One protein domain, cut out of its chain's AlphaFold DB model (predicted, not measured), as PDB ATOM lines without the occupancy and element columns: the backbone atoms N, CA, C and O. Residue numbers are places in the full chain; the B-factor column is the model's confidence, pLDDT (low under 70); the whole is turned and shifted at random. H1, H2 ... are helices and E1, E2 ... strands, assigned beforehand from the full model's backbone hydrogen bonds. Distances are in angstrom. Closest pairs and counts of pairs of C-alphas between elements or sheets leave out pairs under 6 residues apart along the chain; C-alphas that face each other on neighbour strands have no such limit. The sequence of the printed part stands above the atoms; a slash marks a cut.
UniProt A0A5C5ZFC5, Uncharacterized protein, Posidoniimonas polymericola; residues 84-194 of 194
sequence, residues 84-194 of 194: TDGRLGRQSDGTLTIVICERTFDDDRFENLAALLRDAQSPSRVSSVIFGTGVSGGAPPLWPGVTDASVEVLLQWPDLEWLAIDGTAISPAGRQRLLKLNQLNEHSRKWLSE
ATOM      1  N   THR A  84      12.489  -8.564  13.784       83.75
ATOM      2  CA  THR A  84      11.510  -9.131  14.734       83.75
ATOM      3  C   THR A  84      11.334  -8.309  16.006       83.75
ATOM      4  O   THR A  84      10.223  -8.204  16.524       83.75
ATOM      5  N   ASP A  85      12.420  -7.715  16.494       83.50
ATOM      6  CA  ASP A  85      12.437  -6.948  17.743       83.50
ATOM      7  C   ASP A  85      12.520  -5.434  17.510       83.50
ATOM      8  O   ASP A  85      12.421  -4.644  18.454       83.50
ATOM      9  N   GLY A  86      12.709  -5.026  16.256       88.19
ATOM     10  CA  GLY A  86      12.740  -3.633  15.859       88.19
ATOM     11  C   GLY A  86      11.341  -3.022  15.863       88.19
ATOM     12  O   GLY A  86      10.336  -3.692  15.626       88.19
ATOM     13  N   ARG A  87      11.247  -1.732  16.188       89.94
ATOM     14  CA  ARG A  87       9.966  -1.037  16.324       89.94
ATOM     15  C   ARG A  87      10.025   0.352  15.726       89.94
ATOM     16  O   ARG A  87      10.939   1.123  16.003       89.94
ATOM     17  N   LEU A  88       8.974   0.691  14.989       91.44
ATOM     18  CA  LEU A  88       8.671   2.060  14.607       91.44
ATOM     19  C   LEU A  88       7.491   2.557  15.445       91.44
ATOM     20  O   LEU A  88       6.387   2.016  15.363       91.44
ATOM     21  N   GLY A  89       7.731   3.573  16.263       88.94
ATOM     22  CA  GLY A  89       6.725   4.252  17.069       88.94
ATOM     23  C   GLY A  89       6.393   5.630  16.508       88.94
ATOM     24  O   GLY A  89       7.225   6.272  15.869       88.94
ATOM     25  N   ARG A  90       5.178   6.103  16.788       88.94
ATOM     26  CA  ARG A  90       4.768   7.488  16.542       88.94
ATOM     27  C   ARG A  90       4.445   8.158  17.867       88.94
ATOM     28  O   ARG A  90       3.661   7.620  18.649       88.94
ATOM     29  N   GLN A  91       5.044   9.315  18.105       87.38
ATOM     30  CA  GLN A  91       4.806  10.114  19.298       87.38
ATOM     31  C   GLN A  91       3.524  10.952  19.170       87.38
ATOM     32  O   GLN A  91       2.933  11.076  18.092       87.38
ATOM     33  N   SER A  92       3.071  11.521  20.289       83.50
ATOM     34  CA  SER A  92       1.860  12.351  20.356       83.50
ATOM     35  C   SER A  92       1.977  13.657  19.565       83.50
ATOM     36  O   SER A  92       0.971  14.156  19.065       83.50
ATOM     37  N   ASP A  93       3.192  14.183  19.414       85.06
ATOM     38  CA  ASP A  93       3.512  15.339  18.570       85.06
ATOM     39  C   ASP A  93       3.557  14.997  17.065       85.06
ATOM     40  O   ASP A  93       3.645  15.878  16.209       85.06
ATOM     41  N   GLY A  94       3.440  13.708  16.733       85.56
ATOM     42  CA  GLY A  94       3.455  13.191  15.378       85.56
ATOM     43  C   GLY A  94       4.838  12.832  14.838       85.56
ATOM     44  O   GLY A  94       4.876  12.377  13.692       85.56
ATOM     45  N   THR A  95       5.922  12.987  15.603       90.19
ATOM     46  CA  THR A  95       7.274  12.540  15.228       90.19
ATOM     47  C   THR A  95       7.426  11.019  15.328       90.19
ATOM     48  O   THR A  95       6.572  10.323  15.891       90.19
ATOM     49  N   LEU A  96       8.482  10.479  14.715       92.31
ATOM     50  CA  LEU A  96       8.778   9.047  14.695       92.31
ATOM     51  C   LEU A  96       9.941   8.701  15.620       92.31
ATOM     52  O   LEU A  96      10.976   9.368  15.631       92.31
ATOM     53  N   THR A  97       9.776   7.584  16.319       93.12
ATOM     54  CA  THR A  97      10.826   6.931  17.097       93.12
ATOM     55  C   THR A  97      11.154   5.593  16.456       93.12
ATOM     56  O   THR A  97      10.271   4.756  16.271       93.12
ATOM     57  N   ILE A  98      12.425   5.392  16.133       93.75
ATOM     58  CA  ILE A  98      12.956   4.162  15.560       93.75
ATOM     59  C   ILE A  98      13.753   3.450  16.650       93.75
ATOM     60  O   ILE A  98      14.690   4.015  17.211       93.75
ATOM     61  N   VAL A  99      13.382   2.209  16.946       92.06
ATOM     62  CA  VAL A  99      14.108   1.343  17.875       92.06
ATOM     63  C   VAL A  99      14.608   0.133  17.101       92.06
ATOM     64  O   VAL A  99      13.814  -0.615  16.532       92.06
ATOM     65  N   ILE A 100      15.921  -0.054  17.079       91.44
ATOM     66  CA  ILE A 100      16.603  -1.149  16.397       91.44
ATOM     67  C   ILE A 100      17.139  -2.089  17.467       91.44
ATOM     68  O   ILE A 100      17.967  -1.706  18.292       91.44
ATOM     69  N   CYS A 101      16.648  -3.325  17.443       87.06
ATOM     70  CA  CYS A 101      17.028  -4.363  18.403       87.06
ATOM     71  C   CYS A 101      17.690  -5.572  17.733       87.06
ATOM     72  O   CYS A 101      18.295  -6.404  18.407       87.06
ATOM     73  N   GLU A 102      17.576  -5.694  16.408       86.25
ATOM     74  CA  GLU A 102      18.113  -6.838  15.683       86.25
ATOM     75  C   GLU A 102      19.618  -6.673  15.433       86.25
ATOM     76  O   GLU A 102      20.070  -5.643  14.941       86.25
ATOM     77  N   ARG A 103      20.409  -7.697  15.771       83.06
ATOM     78  CA  ARG A 103      21.885  -7.651  15.714       83.06
ATOM     79  C   ARG A 103      22.456  -7.694  14.301       83.06
ATOM     80  O   ARG A 103      23.571  -7.245  14.068       83.06
ATOM     81  N   THR A 104      21.706  -8.293  13.386       89.00
ATOM     82  CA  THR A 104      22.033  -8.420  11.960       89.00
ATOM     83  C   THR A 104      21.611  -7.185  11.171       89.00
ATOM     84  O   THR A 104      21.692  -7.185   9.949       89.00
ATOM     85  N   PHE A 105      21.104  -6.151  11.847       92.56
ATOM     86  CA  PHE A 105      20.790  -4.887  11.212       92.56
ATOM     87  C   PHE A 105      22.087  -4.215  10.726       92.56
ATOM     88  O   PHE A 105      23.072  -4.160  11.466       92.56
ATOM     89  N   ASP A 106      22.082  -3.734   9.485       94.94
ATOM     90  CA  ASP A 106      23.247  -3.213   8.771       94.94
ATOM     91  C   ASP A 106      22.933  -1.907   8.016       94.94
ATOM     92  O   ASP A 106      21.797  -1.422   8.013       94.94
ATOM     93  N   ASP A 107      23.960  -1.318   7.401       96.19
ATOM     94  CA  ASP A 107      23.863  -0.063   6.647       96.19
ATOM     95  C   ASP A 107      22.869  -0.147   5.472       96.19
ATOM     96  O   ASP A 107      22.117   0.803   5.240       96.19
ATOM     97  N   ASP A 108      22.797  -1.284   4.769       96.81
ATOM     98  CA  ASP A 108      21.874  -1.482   3.642       96.81
ATOM     99  C   ASP A 108      20.413  -1.436   4.109       96.81
ATOM    100  O   ASP A 108      19.554  -0.791   3.495       96.81
ATOM    101  N   ARG A 109      20.105  -2.089   5.234       95.69
ATOM    102  CA  ARG A 109      18.780  -1.998   5.859       95.69
ATOM    103  C   ARG A 109      18.494  -0.593   6.373       95.69
ATOM    104  O   ARG A 109      17.348  -0.149   6.279       95.69
ATOM    105  N   PHE A 110      19.499   0.120   6.875       95.12
ATOM    106  CA  PHE A 110      19.340   1.507   7.307       95.12
ATOM    107  C   PHE A 110      18.995   2.438   6.135       95.12
ATOM    108  O   PHE A 110      18.060   3.236   6.245       95.12
ATOM    109  N   GLU A 111      19.660   2.291   4.986       95.75
ATOM    110  CA  GLU A 111      19.343   3.056   3.774       95.75
ATOM    111  C   GLU A 111      17.955   2.695   3.225       95.75
ATOM    112  O   GLU A 111      17.182   3.586   2.871       95.75
ATOM    113  N   ASN A 112      17.583   1.409   3.224       95.62
ATOM    114  CA  ASN A 112      16.239   0.977   2.824       95.62
ATOM    115  C   ASN A 112      15.151   1.583   3.723       95.62
ATOM    116  O   ASN A 112      14.107   2.023   3.234       95.62
ATOM    117  N   LEU A 113      15.397   1.652   5.033       94.44
ATOM    118  CA  LEU A 113      14.493   2.308   5.971       94.44
ATOM    119  C   LEU A 113      14.384   3.810   5.678       94.44
ATOM    120  O   LEU A 113      13.283   4.360   5.678       94.44
ATOM    121  N   ALA A 114      15.505   4.473   5.398       93.00
ATOM    122  CA  ALA A 114      15.519   5.883   5.029       93.00
ATOM    123  C   ALA A 114      14.770   6.148   3.718       93.00
ATOM    124  O   ALA A 114      14.008   7.112   3.634       93.00
ATOM    125  N   ALA A 115      14.920   5.277   2.718       92.81
ATOM    126  CA  ALA A 115      14.162   5.340   1.473       92.81
ATOM    127  C   ALA A 115      12.656   5.206   1.726       92.81
ATOM    128  O   ALA A 115      11.890   6.065   1.288       92.81
ATOM    129  N   LEU A 116      12.242   4.219   2.527       92.31
ATOM    130  CA  LEU A 116      10.843   4.042   2.917       92.31
ATOM    131  C   LEU A 116      10.280   5.292   3.620       92.31
ATOM    132  O   LEU A 116       9.160   5.719   3.336       92.31
ATOM    133  N   LEU A 117      11.057   5.901   4.521       90.31
ATOM    134  CA  LEU A 117      10.676   7.124   5.233       90.31
ATOM    135  C   LEU A 117      10.502   8.323   4.289       90.31
ATOM    136  O   LEU A 117       9.563   9.103   4.467       90.31
ATOM    137  N   ARG A 118      11.370   8.460   3.278       88.38
ATOM    138  CA  ARG A 118      11.265   9.503   2.243       88.38
ATOM    139  C   ARG A 118      10.026   9.299   1.366       88.38
ATOM    140  O   ARG A 118       9.268  10.248   1.147       88.38
ATOM    141  N   ASP A 119       9.785   8.069   0.919       86.06
ATOM    142  CA  ASP A 119       8.702   7.730  -0.013       86.06
ATOM    143  C   ASP A 119       7.316   7.804   0.622       86.06
ATOM    144  O   ASP A 119       6.338   8.163  -0.039       86.06
ATOM    145  N   ALA A 120       7.220   7.531   1.926       77.44
ATOM    146  CA  ALA A 120       5.959   7.579   2.653       77.44
ATOM    147  C   ALA A 120       5.305   8.978   2.662       77.44
ATOM    148  O   ALA A 120       4.162   9.095   3.115       77.44
ATOM    149  N   GLN A 121       6.001  10.034   2.194       63.22
ATOM    150  CA  GLN A 121       5.578  11.445   2.264       63.22
ATOM    151  C   GLN A 121       4.995  11.792   3.639       63.22
ATOM    152  O   GLN A 121       4.055  12.583   3.773       63.22
ATOM    153  N   SER A 122       5.510  11.131   4.676       59.22
ATOM    154  CA  SER A 122       4.970  11.278   6.008       59.22
ATOM    155  C   SER A 122       5.452  12.630   6.524       59.22
ATOM    156  O   SER A 122       6.656  12.876   6.540       59.22
ATOM    157  N   PRO A 123       4.559  13.531   6.969       53.84
ATOM    158  CA  PRO A 123       4.984  14.765   7.631       53.84
ATOM    159  C   PRO A 123       5.710  14.477   8.957       53.84
ATOM    160  O   PRO A 123       6.243  15.387   9.588       53.84
ATOM    161  N   SER A 124       5.681  13.219   9.402       65.25
ATOM    162  CA  SER A 124       6.318  12.732  10.608       65.25
ATOM    163  C   SER A 124       7.831  12.671  10.437       65.25
ATOM    164  O   SER A 124       8.370  11.816   9.738       65.25
ATOM    165  N   ARG A 125       8.501  13.599  11.109       88.06
ATOM    166  CA  ARG A 125       9.955  13.716  11.179       88.06
ATOM    167  C   ARG A 125      10.516  12.674  12.145       88.06
ATOM    168  O   ARG A 125       9.884  12.390  13.163       88.06
ATOM    169  N   VAL A 126      11.673  12.097  11.835       93.19
ATOM    170  CA  VAL A 126      12.363  11.181  12.755       93.19
ATOM    171  C   VAL A 126      12.995  12.009  13.869       93.19
ATOM    172  O   VAL A 126      13.890  12.802  13.595       93.19
ATOM    173  N   SER A 127      12.522  11.827  15.103       94.56
ATOM    174  CA  SER A 127      13.022  12.542  16.285       94.56
ATOM    175  C   SER A 127      13.919  11.685  17.166       94.56
ATOM    176  O   SER A 127      14.707  12.208  17.952       94.56
ATOM    177  N   SER A 128      13.819  10.360  17.067       94.69
ATOM    178  CA  SER A 128      14.579   9.452  17.925       94.69
ATOM    179  C   SER A 128      15.018   8.196  17.187       94.69
ATOM    180  O   SER A 128      14.199   7.544  16.539       94.69
ATOM    181  N   VAL A 129      16.290   7.828  17.343       95.00
ATOM    182  CA  VAL A 129      16.875   6.580  16.833       95.00
ATOM    183  C   VAL A 129      17.646   5.916  17.962       95.00
ATOM    184  O   VAL A 129      18.528   6.523  18.572       95.00
ATOM    185  N   ILE A 130      17.283   4.676  18.270       91.75
ATOM    186  CA  ILE A 130      17.795   3.956  19.434       91.75
ATOM    187  C   ILE A 130      18.248   2.569  18.991       91.75
ATOM    188  O   ILE A 130      17.417   1.737  18.631       91.75
ATOM    189  N   PHE A 131      19.548   2.314  19.069       89.31
ATOM    190  CA  PHE A 131      20.122   0.974  19.029       89.31
ATOM    191  C   PHE A 131      20.108   0.420  20.458       89.31
ATOM    192  O   PHE A 131      20.766   0.956  21.348       89.31
ATOM    193  N   GLY A 132      19.279  -0.592  20.721       80.56
ATOM    194  CA  GLY A 132      19.028  -1.071  22.082       80.56
ATOM    195  C   GLY A 132      18.736  -2.564  22.167       80.56
ATOM    196  O   GLY A 132      18.574  -3.252  21.169       80.56
ATOM    197  N   THR A 133      18.647  -3.092  23.385       65.44
ATOM    198  CA  THR A 133      18.396  -4.525  23.637       65.44
ATOM    199  C   THR A 133      16.926  -4.937  23.583       65.44
ATOM    200  O   THR A 133      16.583  -6.071  23.924       65.44
ATOM    201  N   GLY A 134      16.039  -4.032  23.167       60.62
ATOM    202  CA  GLY A 134      14.599  -4.233  23.276       60.62
ATOM    203  C   GLY A 134      14.149  -4.376  24.735       60.62
ATOM    204  O   GLY A 134      14.693  -3.748  25.638       60.62
ATOM    205  N   VAL A 135      13.125  -5.200  24.975       51.72
ATOM    206  CA  VAL A 135      12.544  -5.453  26.313       51.72
ATOM    207  C   VAL A 135      13.382  -6.389  27.194       51.72
ATOM    208  O   VAL A 135      13.132  -6.496  28.394       51.72
ATOM    209  N   SER A 136      14.380  -7.068  26.634       52.03
ATOM    210  CA  SER A 136      15.296  -7.922  27.388       52.03
ATOM    211  C   SER A 136      16.468  -7.085  27.891       52.03
ATOM    212  O   SER A 136      17.396  -6.839  27.133       52.03
ATOM    213  N   GLY A 137      16.427  -6.638  29.150       53.78
ATOM    214  CA  GLY A 137      17.428  -5.773  29.802       53.78
ATOM    215  C   GLY A 137      18.842  -6.361  29.966       53.78
ATOM    216  O   GLY A 137      19.395  -6.334  31.060       53.78
ATOM    217  N   GLY A 138      19.423  -6.915  28.901       60.47
ATOM    218  CA  GLY A 138      20.824  -7.315  28.807       60.47
ATOM    219  C   GLY A 138      21.723  -6.189  28.286       60.47
ATOM    220  O   GLY A 138      21.246  -5.113  27.928       60.47
ATOM    221  N   ALA A 139      23.032  -6.457  28.233       61.19
ATOM    222  CA  ALA A 139      24.006  -5.553  27.623       61.19
ATOM    223  C   ALA A 139      23.714  -5.361  26.119       61.19
ATOM    224  O   ALA A 139      23.372  -6.353  25.459       61.19
ATOM    225  N   PRO A 140      23.853  -4.132  25.574       62.31
ATOM    226  CA  PRO A 140      23.688  -3.860  24.148       62.31
ATOM    227  C   PRO A 140      24.504  -4.850  23.314       62.31
ATOM    228  O   PRO A 140      25.696  -5.024  23.584       62.31
ATOM    229  N   PRO A 141      23.899  -5.559  22.345       66.38
ATOM    230  CA  PRO A 141      24.674  -6.368  21.426       66.38
ATOM    231  C   PRO A 141      25.574  -5.480  20.566       66.38
ATOM    232  O   PRO A 141      25.350  -4.283  20.434       66.38
ATOM    233  N   LEU A 142      26.590  -6.076  19.952       80.44
ATOM    234  CA  LEU A 142      27.325  -5.396  18.893       80.44
ATOM    235  C   LEU A 142      26.469  -5.397  17.614       80.44
ATOM    236  O   LEU A 142      25.933  -6.442  17.239       80.44
ATOM    237  N   TRP A 143      26.395  -4.249  16.947       85.50
ATOM    238  CA  TRP A 143      25.853  -4.030  15.604       85.50
ATOM    239  C   TRP A 143      27.013  -3.761  14.635       85.50
ATOM    240  O   TRP A 143      27.230  -2.620  14.218       85.50
ATOM    241  N   PRO A 144      27.805  -4.793  14.285       82.50
ATOM    242  CA  PRO A 144      28.998  -4.613  13.461       82.50
ATOM    243  C   PRO A 144      28.679  -4.141  12.035       82.50
ATOM    244  O   PRO A 144      29.565  -3.620  11.367       82.50
ATOM    245  N   GLY A 145      27.439  -4.335  11.573       89.25
ATOM    246  CA  GLY A 145      26.983  -3.927  10.243       89.25
ATOM    247  C   GLY A 145      26.557  -2.464  10.136       89.25
ATOM    248  O   GLY A 145      26.268  -2.020   9.033       89.25
ATOM    249  N   VAL A 146      26.494  -1.727  11.250       94.31
ATOM    250  CA  VAL A 146      26.117  -0.306  11.271       94.31
ATOM    251  C   VAL A 146      27.387   0.516  11.413       94.31
ATOM    252  O   VAL A 146      27.978   0.565  12.494       94.31
ATOM    253  N   THR A 147      27.823   1.131  10.319       96.19
ATOM    254  CA  THR A 147      29.126   1.796  10.213       96.19
ATOM    255  C   THR A 147      28.978   3.296   9.956       96.19
ATOM    256  O   THR A 147      27.886   3.866  10.011       96.19
ATOM    257  N   ASP A 148      30.090   3.965   9.644       96.94
ATOM    258  CA  ASP A 148      30.085   5.365   9.216       96.94
ATOM    259  C   ASP A 148      29.235   5.612   7.952       96.94
ATOM    260  O   ASP A 148      28.875   6.758   7.693       96.94
ATOM    261  N   ALA A 149      28.857   4.580   7.186       96.19
ATOM    262  CA  ALA A 149      27.891   4.738   6.097       96.19
ATOM    263  C   ALA A 149      26.499   5.146   6.620       96.19
ATOM    264  O   ALA A 149      25.908   6.101   6.111       96.19
ATOM    265  N   SER A 150      26.022   4.534   7.712       96.19
ATOM    266  CA  SER A 150      24.773   4.937   8.381       96.19
ATOM    267  C   SER A 150      24.806   6.367   8.936       96.19
ATOM    268  O   SER A 150      23.755   6.982   9.128       96.19
ATOM    269  N   VAL A 151      25.991   6.950   9.163       96.75
ATOM    270  CA  VAL A 151      26.109   8.358   9.585       96.75
ATOM    271  C   VAL A 151      25.570   9.301   8.513       96.75
ATOM    272  O   VAL A 151      24.915  10.282   8.855       96.75
ATOM    273  N   GLU A 152      25.778   9.011   7.226       94.31
ATOM    274  CA  GLU A 152      25.242   9.853   6.145       94.31
ATOM    275  C   GLU A 152      23.714   9.875   6.147       94.31
ATOM    276  O   GLU A 152      23.108  10.916   5.891       94.31
ATOM    277  N   VAL A 153      23.092   8.748   6.491       93.88
ATOM    278  CA  VAL A 153      21.639   8.633   6.629       93.88
ATOM    279  C   VAL A 153      21.144   9.422   7.836       93.88
ATOM    280  O   VAL A 153      20.223  10.228   7.710       93.88
ATOM    281  N   LEU A 154      21.785   9.252   8.997       95.00
ATOM    282  CA  LEU A 154      21.439   9.980  10.224       95.00
ATOM    283  C   LEU A 154      21.510  11.501  10.028       95.00
ATOM    284  O   LEU A 154      20.666  12.237  10.540       95.00
ATOM    285  N   LEU A 155      22.484  11.983   9.251       93.81
ATOM    286  CA  LEU A 155      22.641  13.407   8.945       93.81
ATOM    287  C   LEU A 155      21.496  13.986   8.093       93.81
ATOM    288  O   LEU A 155      21.314  15.203   8.073       93.81
ATOM    289  N   GLN A 156      20.709  13.143   7.419       91.69
ATOM    290  CA  GLN A 156      19.541  13.560   6.636       91.69
ATOM    291  C   GLN A 156      18.274  13.740   7.485       91.69
ATOM    292  O   GLN A 156      17.234  14.115   6.941       91.69
ATOM    293  N   TRP A 157      18.328  13.484   8.797       92.38
ATOM    294  CA  TRP A 157      17.192  13.630   9.710       92.38
ATOM    295  C   TRP A 157      17.347  14.901  10.565       92.38
ATOM    296  O   TRP A 157      17.879  14.849  11.675       92.38
ATOM    297  N   PRO A 158      16.887  16.069  10.069       89.19
ATOM    298  CA  PRO A 158      17.167  17.374  10.678       89.19
ATOM    299  C   PRO A 158      16.464  17.606  12.017       89.19
ATOM    300  O   PRO A 158      16.787  18.564  12.709       89.19
ATOM    301  N   ASP A 159      15.509  16.750  12.377       92.00
ATOM    302  CA  ASP A 159      14.754  16.826  13.627       92.00
ATOM    303  C   ASP A 159      15.169  15.729  14.618       92.00
ATOM    304  O   ASP A 159      14.486  15.504  15.611       92.00
ATOM    305  N   LEU A 160      16.275  15.021  14.353       95.00
ATOM    306  CA  LEU A 160      16.779  13.962  15.223       95.00
ATOM    307  C   LEU A 160      17.304  14.538  16.547       95.00
ATOM    308  O   LEU A 160      18.420  15.045  16.599       95.00
ATOM    309  N   GLU A 161      16.515  14.430  17.610       95.62
ATOM    310  CA  GLU A 161      16.823  14.959  18.944       95.62
ATOM    311  C   GLU A 161      17.471  13.914  19.860       95.62
ATOM    312  O   GLU A 161      18.329  14.248  20.681       95.62
ATOM    313  N   TRP A 162      17.071  12.648  19.726       95.31
ATOM    314  CA  TRP A 162      17.584  11.539  20.529       95.31
ATOM    315  C   TRP A 162      18.310  10.518  19.655       95.31
ATOM    316  O   TRP A 162      17.716   9.927  18.753       95.31
ATOM    317  N   LEU A 163      19.580  10.259  19.953       95.56
ATOM    318  CA  LEU A 163      20.401   9.285  19.244       95.56
ATOM    319  C   LEU A 163      21.206   8.448  20.239       95.56
ATOM    320  O   LEU A 163      22.074   8.969  20.936       95.56
ATOM    321  N   ALA A 164      20.937   7.145  20.266       92.19
ATOM    322  CA  ALA A 164      21.720   6.164  21.010       92.19
ATOM    323  C   ALA A 164      22.269   5.132  20.025       92.19
ATOM    324  O   ALA A 164      21.484   4.410  19.418       92.19
ATOM    325  N   ILE A 165      23.592   5.099  19.844       90.94
ATOM    326  CA  ILE A 165      24.307   4.258  18.861       90.94
ATOM    327  C   ILE A 165      25.258   3.259  19.529       90.94
ATOM    328  O   ILE A 165      26.236   2.817  18.919       90.94
ATOM    329  N   ASP A 166      25.006   2.940  20.797       84.69
ATOM    330  CA  ASP A 166      25.814   1.984  21.547       84.69
ATOM    331  C   ASP A 166      25.927   0.672  20.775       84.69
ATOM    332  O   ASP A 166      24.993   0.261  20.098       84.69
ATOM    333  N   GLY A 167      27.094   0.034  20.825       85.25
ATOM    334  CA  GLY A 167      27.341  -1.239  20.144       85.25
ATOM    335  C   GLY A 167      27.477  -1.171  18.617       85.25
ATOM    336  O   GLY A 167      27.858  -2.181  18.029       85.25
ATOM    337  N   THR A 168      27.215  -0.037  17.957       92.12
ATOM    338  CA  THR A 168      27.456   0.113  16.508       92.12
ATOM    339  C   THR A 168      28.951   0.146  16.169       92.12
ATOM    340  O   THR A 168      29.797   0.434  17.019       92.12
ATOM    341  N   ALA A 169      29.289  -0.123  14.907       93.62
ATOM    342  CA  ALA A 169      30.640   0.016  14.363       93.62
ATOM    343  C   ALA A 169      30.941   1.438  13.843       93.62
ATOM    344  O   ALA A 169      31.876   1.629  13.062       93.62
ATOM    345  N   ILE A 170      30.175   2.447  14.276       94.56
ATOM    346  CA  ILE A 170      30.435   3.856  13.960       94.56
ATOM    347  C   ILE A 170      31.744   4.289  14.628       94.56
ATOM    348  O   ILE A 170      31.926   4.198  15.849       94.56
ATOM    349  N   SER A 171      32.666   4.793  13.814       95.25
ATOM    350  CA  SER A 171      33.992   5.200  14.255       95.25
ATOM    351  C   SER A 171      33.935   6.479  15.103       95.25
ATOM    352  O   SER A 171      32.968   7.244  15.028       95.25
ATOM    353  N   PRO A 172      34.996   6.803  15.867       95.06
ATOM    354  CA  PRO A 172      35.095   8.100  16.535       95.06
ATOM    355  C   PRO A 172      34.952   9.285  15.565       95.06
ATOM    356  O   PRO A 172      34.360  10.303  15.916       95.06
ATOM    357  N   ALA A 173      35.438   9.153  14.325       95.69
ATOM    358  CA  ALA A 173      35.265  10.181  13.301       95.69
ATOM    359  C   ALA A 173      33.793  10.306  12.870       95.69
ATOM    360  O   ALA A 173      33.286  11.423  12.747       95.69
ATOM    361  N   GLY A 174      33.085   9.184  12.711       96.38
ATOM    362  CA  GLY A 174      31.641   9.154  12.479       96.38
ATOM    363  C   GLY A 174      30.855   9.835  13.602       96.38
ATOM    364  O   GLY A 174      30.022  10.704  13.334       96.38
ATOM    365  N   ARG A 175      31.190   9.556  14.869       95.88
ATOM    366  CA  ARG A 175      30.572  10.219  16.035       95.88
ATOM    367  C   ARG A 175      30.796  11.732  16.042       95.88
ATOM    368  O   ARG A 175      29.851  12.497  16.236       95.88
ATOM    369  N   GLN A 176      32.010  12.184  15.725       95.75
ATOM    370  CA  GLN A 176      32.315  13.614  15.580       95.75
ATOM    371  C   GLN A 176      31.502  14.284  14.466       95.75
ATOM    372  O   GLN A 176      31.126  15.451  14.574       95.75
ATOM    373  N   ARG A 177      31.183  13.557  13.389       96.25
ATOM    374  CA  ARG A 177      30.284  14.070  12.349       96.25
ATOM    375  C   ARG A 177      28.849  14.195  12.850       96.25
ATOM    376  O   ARG A 177      28.225  15.211  12.559       96.25
ATOM    377  N   LEU A 178      28.354  13.229  13.622       95.62
ATOM    378  CA  LEU A 178      27.009  13.275  14.210       95.62
ATOM    379  C   LEU A 178      26.831  14.451  15.181       95.62
ATOM    380  O   LEU A 178      25.755  15.039  15.228       95.62
ATOM    381  N   LEU A 179      27.891  14.892  15.869       94.56
ATOM    382  CA  LEU A 179      27.856  16.090  16.726       94.56
ATOM    383  C   LEU A 179      27.532  17.399  15.981       94.56
ATOM    384  O   LEU A 179      27.185  18.393  16.633       94.56
ATOM    385  N   LYS A 180      27.606  17.411  14.640       93.25
ATOM    386  CA  LYS A 180      27.167  18.536  13.795       93.25
ATOM    387  C   LYS A 180      25.643  18.698  13.753       93.25
ATOM    388  O   LYS A 180      25.167  19.751  13.332       93.25
ATOM    389  N   LEU A 181      24.884  17.687  14.184       94.12
ATOM    390  CA  LEU A 181      23.444  17.792  14.396       94.12
ATOM    391  C   LEU A 181      23.188  18.621  15.661       94.12
ATOM    392  O   LEU A 181      23.276  18.138  16.791       94.12
ATOM    393  N   ASN A 182      22.925  19.912  15.461       92.19
ATOM    394  CA  ASN A 182      22.775  20.890  16.542       92.19
ATOM    395  C   ASN A 182      21.512  20.673  17.385       92.19
ATOM    396  O   ASN A 182      21.432  21.179  18.500       92.19
ATOM    397  N   GLN A 183      20.539  19.940  16.850       94.56
ATOM    398  CA  GLN A 183      19.279  19.619  17.506       94.56
ATOM    399  C   GLN A 183      19.370  18.403  18.443       94.56
ATOM    400  O   GLN A 183      18.441  18.163  19.206       94.56
ATOM    401  N   LEU A 184      20.477  17.644  18.413       96.25
ATOM    402  CA  LEU A 184      20.685  16.540  19.349       96.25
ATOM    403  C   LEU A 184      20.690  17.055  20.788       96.25
ATOM    404  O   LEU A 184      21.360  18.038  21.114       96.25
ATOM    405  N   ASN A 185      19.991  16.346  21.666       95.44
ATOM    406  CA  ASN A 185      19.927  16.695  23.073       95.44
ATOM    407  C   ASN A 185      21.266  16.464  23.795       95.44
ATOM    408  O   ASN A 185      22.168  15.775  23.311       95.44
ATOM    409  N   GLU A 186      21.381  17.027  24.998       94.06
ATOM    410  CA  GLU A 186      22.594  16.937  25.817       94.06
ATOM    411  C   GLU A 186      23.034  15.487  26.065       94.06
ATOM    412  O   GLU A 186      24.224  15.187  26.003       94.06
ATOM    413  N   HIS A 187      22.080  14.574  26.273       92.19
ATOM    414  CA  HIS A 187      22.374  13.167  26.529       92.19
ATOM    415  C   HIS A 187      23.054  12.496  25.329       92.19
ATOM    416  O   HIS A 187      24.140  11.943  25.469       92.19
ATOM    417  N   SER A 188      22.460  12.609  24.142       93.88
ATOM    418  CA  SER A 188      22.996  12.043  22.899       93.88
ATOM    419  C   SER A 188      24.357  12.649  22.569       93.88
ATOM    420  O   SER A 188      25.296  11.940  22.217       93.88
ATOM    421  N   ARG A 189      24.505  13.970  22.740       94.62
ATOM    422  CA  ARG A 189      25.780  14.665  22.512       94.62
ATOM    423  C   ARG A 189      26.875  14.191  23.461       94.62
ATOM    424  O   ARG A 189      28.002  14.006  23.014       94.62
ATOM    425  N   LYS A 190      26.547  13.977  24.739       92.38
ATOM    426  CA  LYS A 190      27.487  13.445  25.727       92.38
ATOM    427  C   LYS A 190      27.999  12.068  25.299       92.38
ATOM    428  O   LYS A 190      29.207  11.909  25.160       92.38
ATOM    429  N   TRP A 191      27.101  11.131  24.992       86.56
ATOM    430  CA  TRP A 191      27.481   9.781  24.550       86.56
ATOM    431  C   TRP A 191      28.301   9.765  23.257       86.56
ATOM    432  O   TRP A 191      29.212   8.962  23.115       86.56
ATOM    433  N   LEU A 192      28.029  10.672  22.315       91.62
ATOM    434  CA  LEU A 192      28.818  10.781  21.083       91.62
ATOM    435  C   LEU A 192      30.238  11.325  21.304       91.62
ATOM    436  O   LEU A 192      31.098  11.136  20.443       91.62
ATOM    437  N   SER A 193      30.473  12.038  22.408       89.12
ATOM    438  CA  SER A 193      31.775  12.633  22.733       89.12
ATOM    439  C   SER A 193      32.711  11.718  23.528       89.12
ATOM    440  O   SER A 193      33.886  12.056  23.668       89.12
ATOM    441  N   GLU A 194      32.196  10.588  24.022       79.12
ATOM    442  CA  GLU A 194      32.940   9.537  24.734       79.12
ATOM    443  C   GLU A 194      33.616   8.537  23.758       79.12
ATOM    444  O   GLU A 194      34.741   8.098  24.087       79.12
TER     445      GLU A 194
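Overview. This is residues 84 to 194 of the 194 residues of an uncharacterized protein of Posidoniimonas polymericola (UniProt A0A5C5ZFC5). The domain is a short run of stacked right-handed turns, with the parallel strands E2, E3 and E4 side by side on one side and the helices H1, H2 and H3 in a curved row on the other. E1 folds as a hairpin against E2 at one end of the stack, and H4 caps the other end, next to E4 and H3. The 111 printed residues hold four named helices and four named strands in the order E1 E2 H1 E3 H2 E4 H3 H4, and the sheet E1 E2 E3 E4 is mixed. The class is mixed, helices and strands, with under half of the residues in named elements; the whole is compact, with a radius of gyration of the C-alphas of 13.1 A and spans of 32 by 32 by 25 A.

Arrangement. Begin at E1, residues 87 to 90, an edge strand; with E2, residues 96 to 100, it forms an antiparallel hairpin, N 87 and O 99 being 2.8 A apart. E3, residues 126 to 131, is parallel to E2, with N 98 and O 128 at 2.8 A. The other edge strand, E4, residues 162 to 164, is parallel to E3, with N 129 and O 162 at 2.9 A. H1, residues 107 to 119, is on the sheet only just, with 5 pairs of C-alphas within 10 A, and only grazes it. E2, H1 and E3 make a strand-helix-strand unit, two parallel neighbour strands with a helix between, and so do E3, H2, residues 148 to 154, and E4; both crossovers are right-handed. H1 and H2 touch, closest at C-alphas 107 and 150, 5.4 A, with a shallow tilt of 17 degrees, the same way. H2 touches H3, residues 172 to 178, closest at C-alphas 148 and 174, 5.2 A. H3 and H4, residues 186 to 193, form a helical hairpin at 32 degrees, only just short of steep; H4 only grazes the sheet. Every O i to N i+4 pair is within hydrogen-bond range in H1, H3 and H4; in H2 1 of 3 is, beside 4 of 4 O i to N i+3 pairs.

Along the chain. Find C-alpha 87 at (9.966, -1.037, 16.324), where E1 begins. H1 runs 18.3 A from C-alpha 107 at (23.863, -0.063, 6.647), and E3 runs 14.3 A. H4 ends at C-alpha 193, at (31.775, 12.633, 22.733).

Size, cuts and confidence. The C-alphas of Gln 121 and Gly 138 are the two farthest apart, 35.9 A. The printed part has no cut, and the link from E3 to H2 is long, 16 residues. Look for low confidence at residues 121 to 124 and 133 to 141, where pLDDT is under 70.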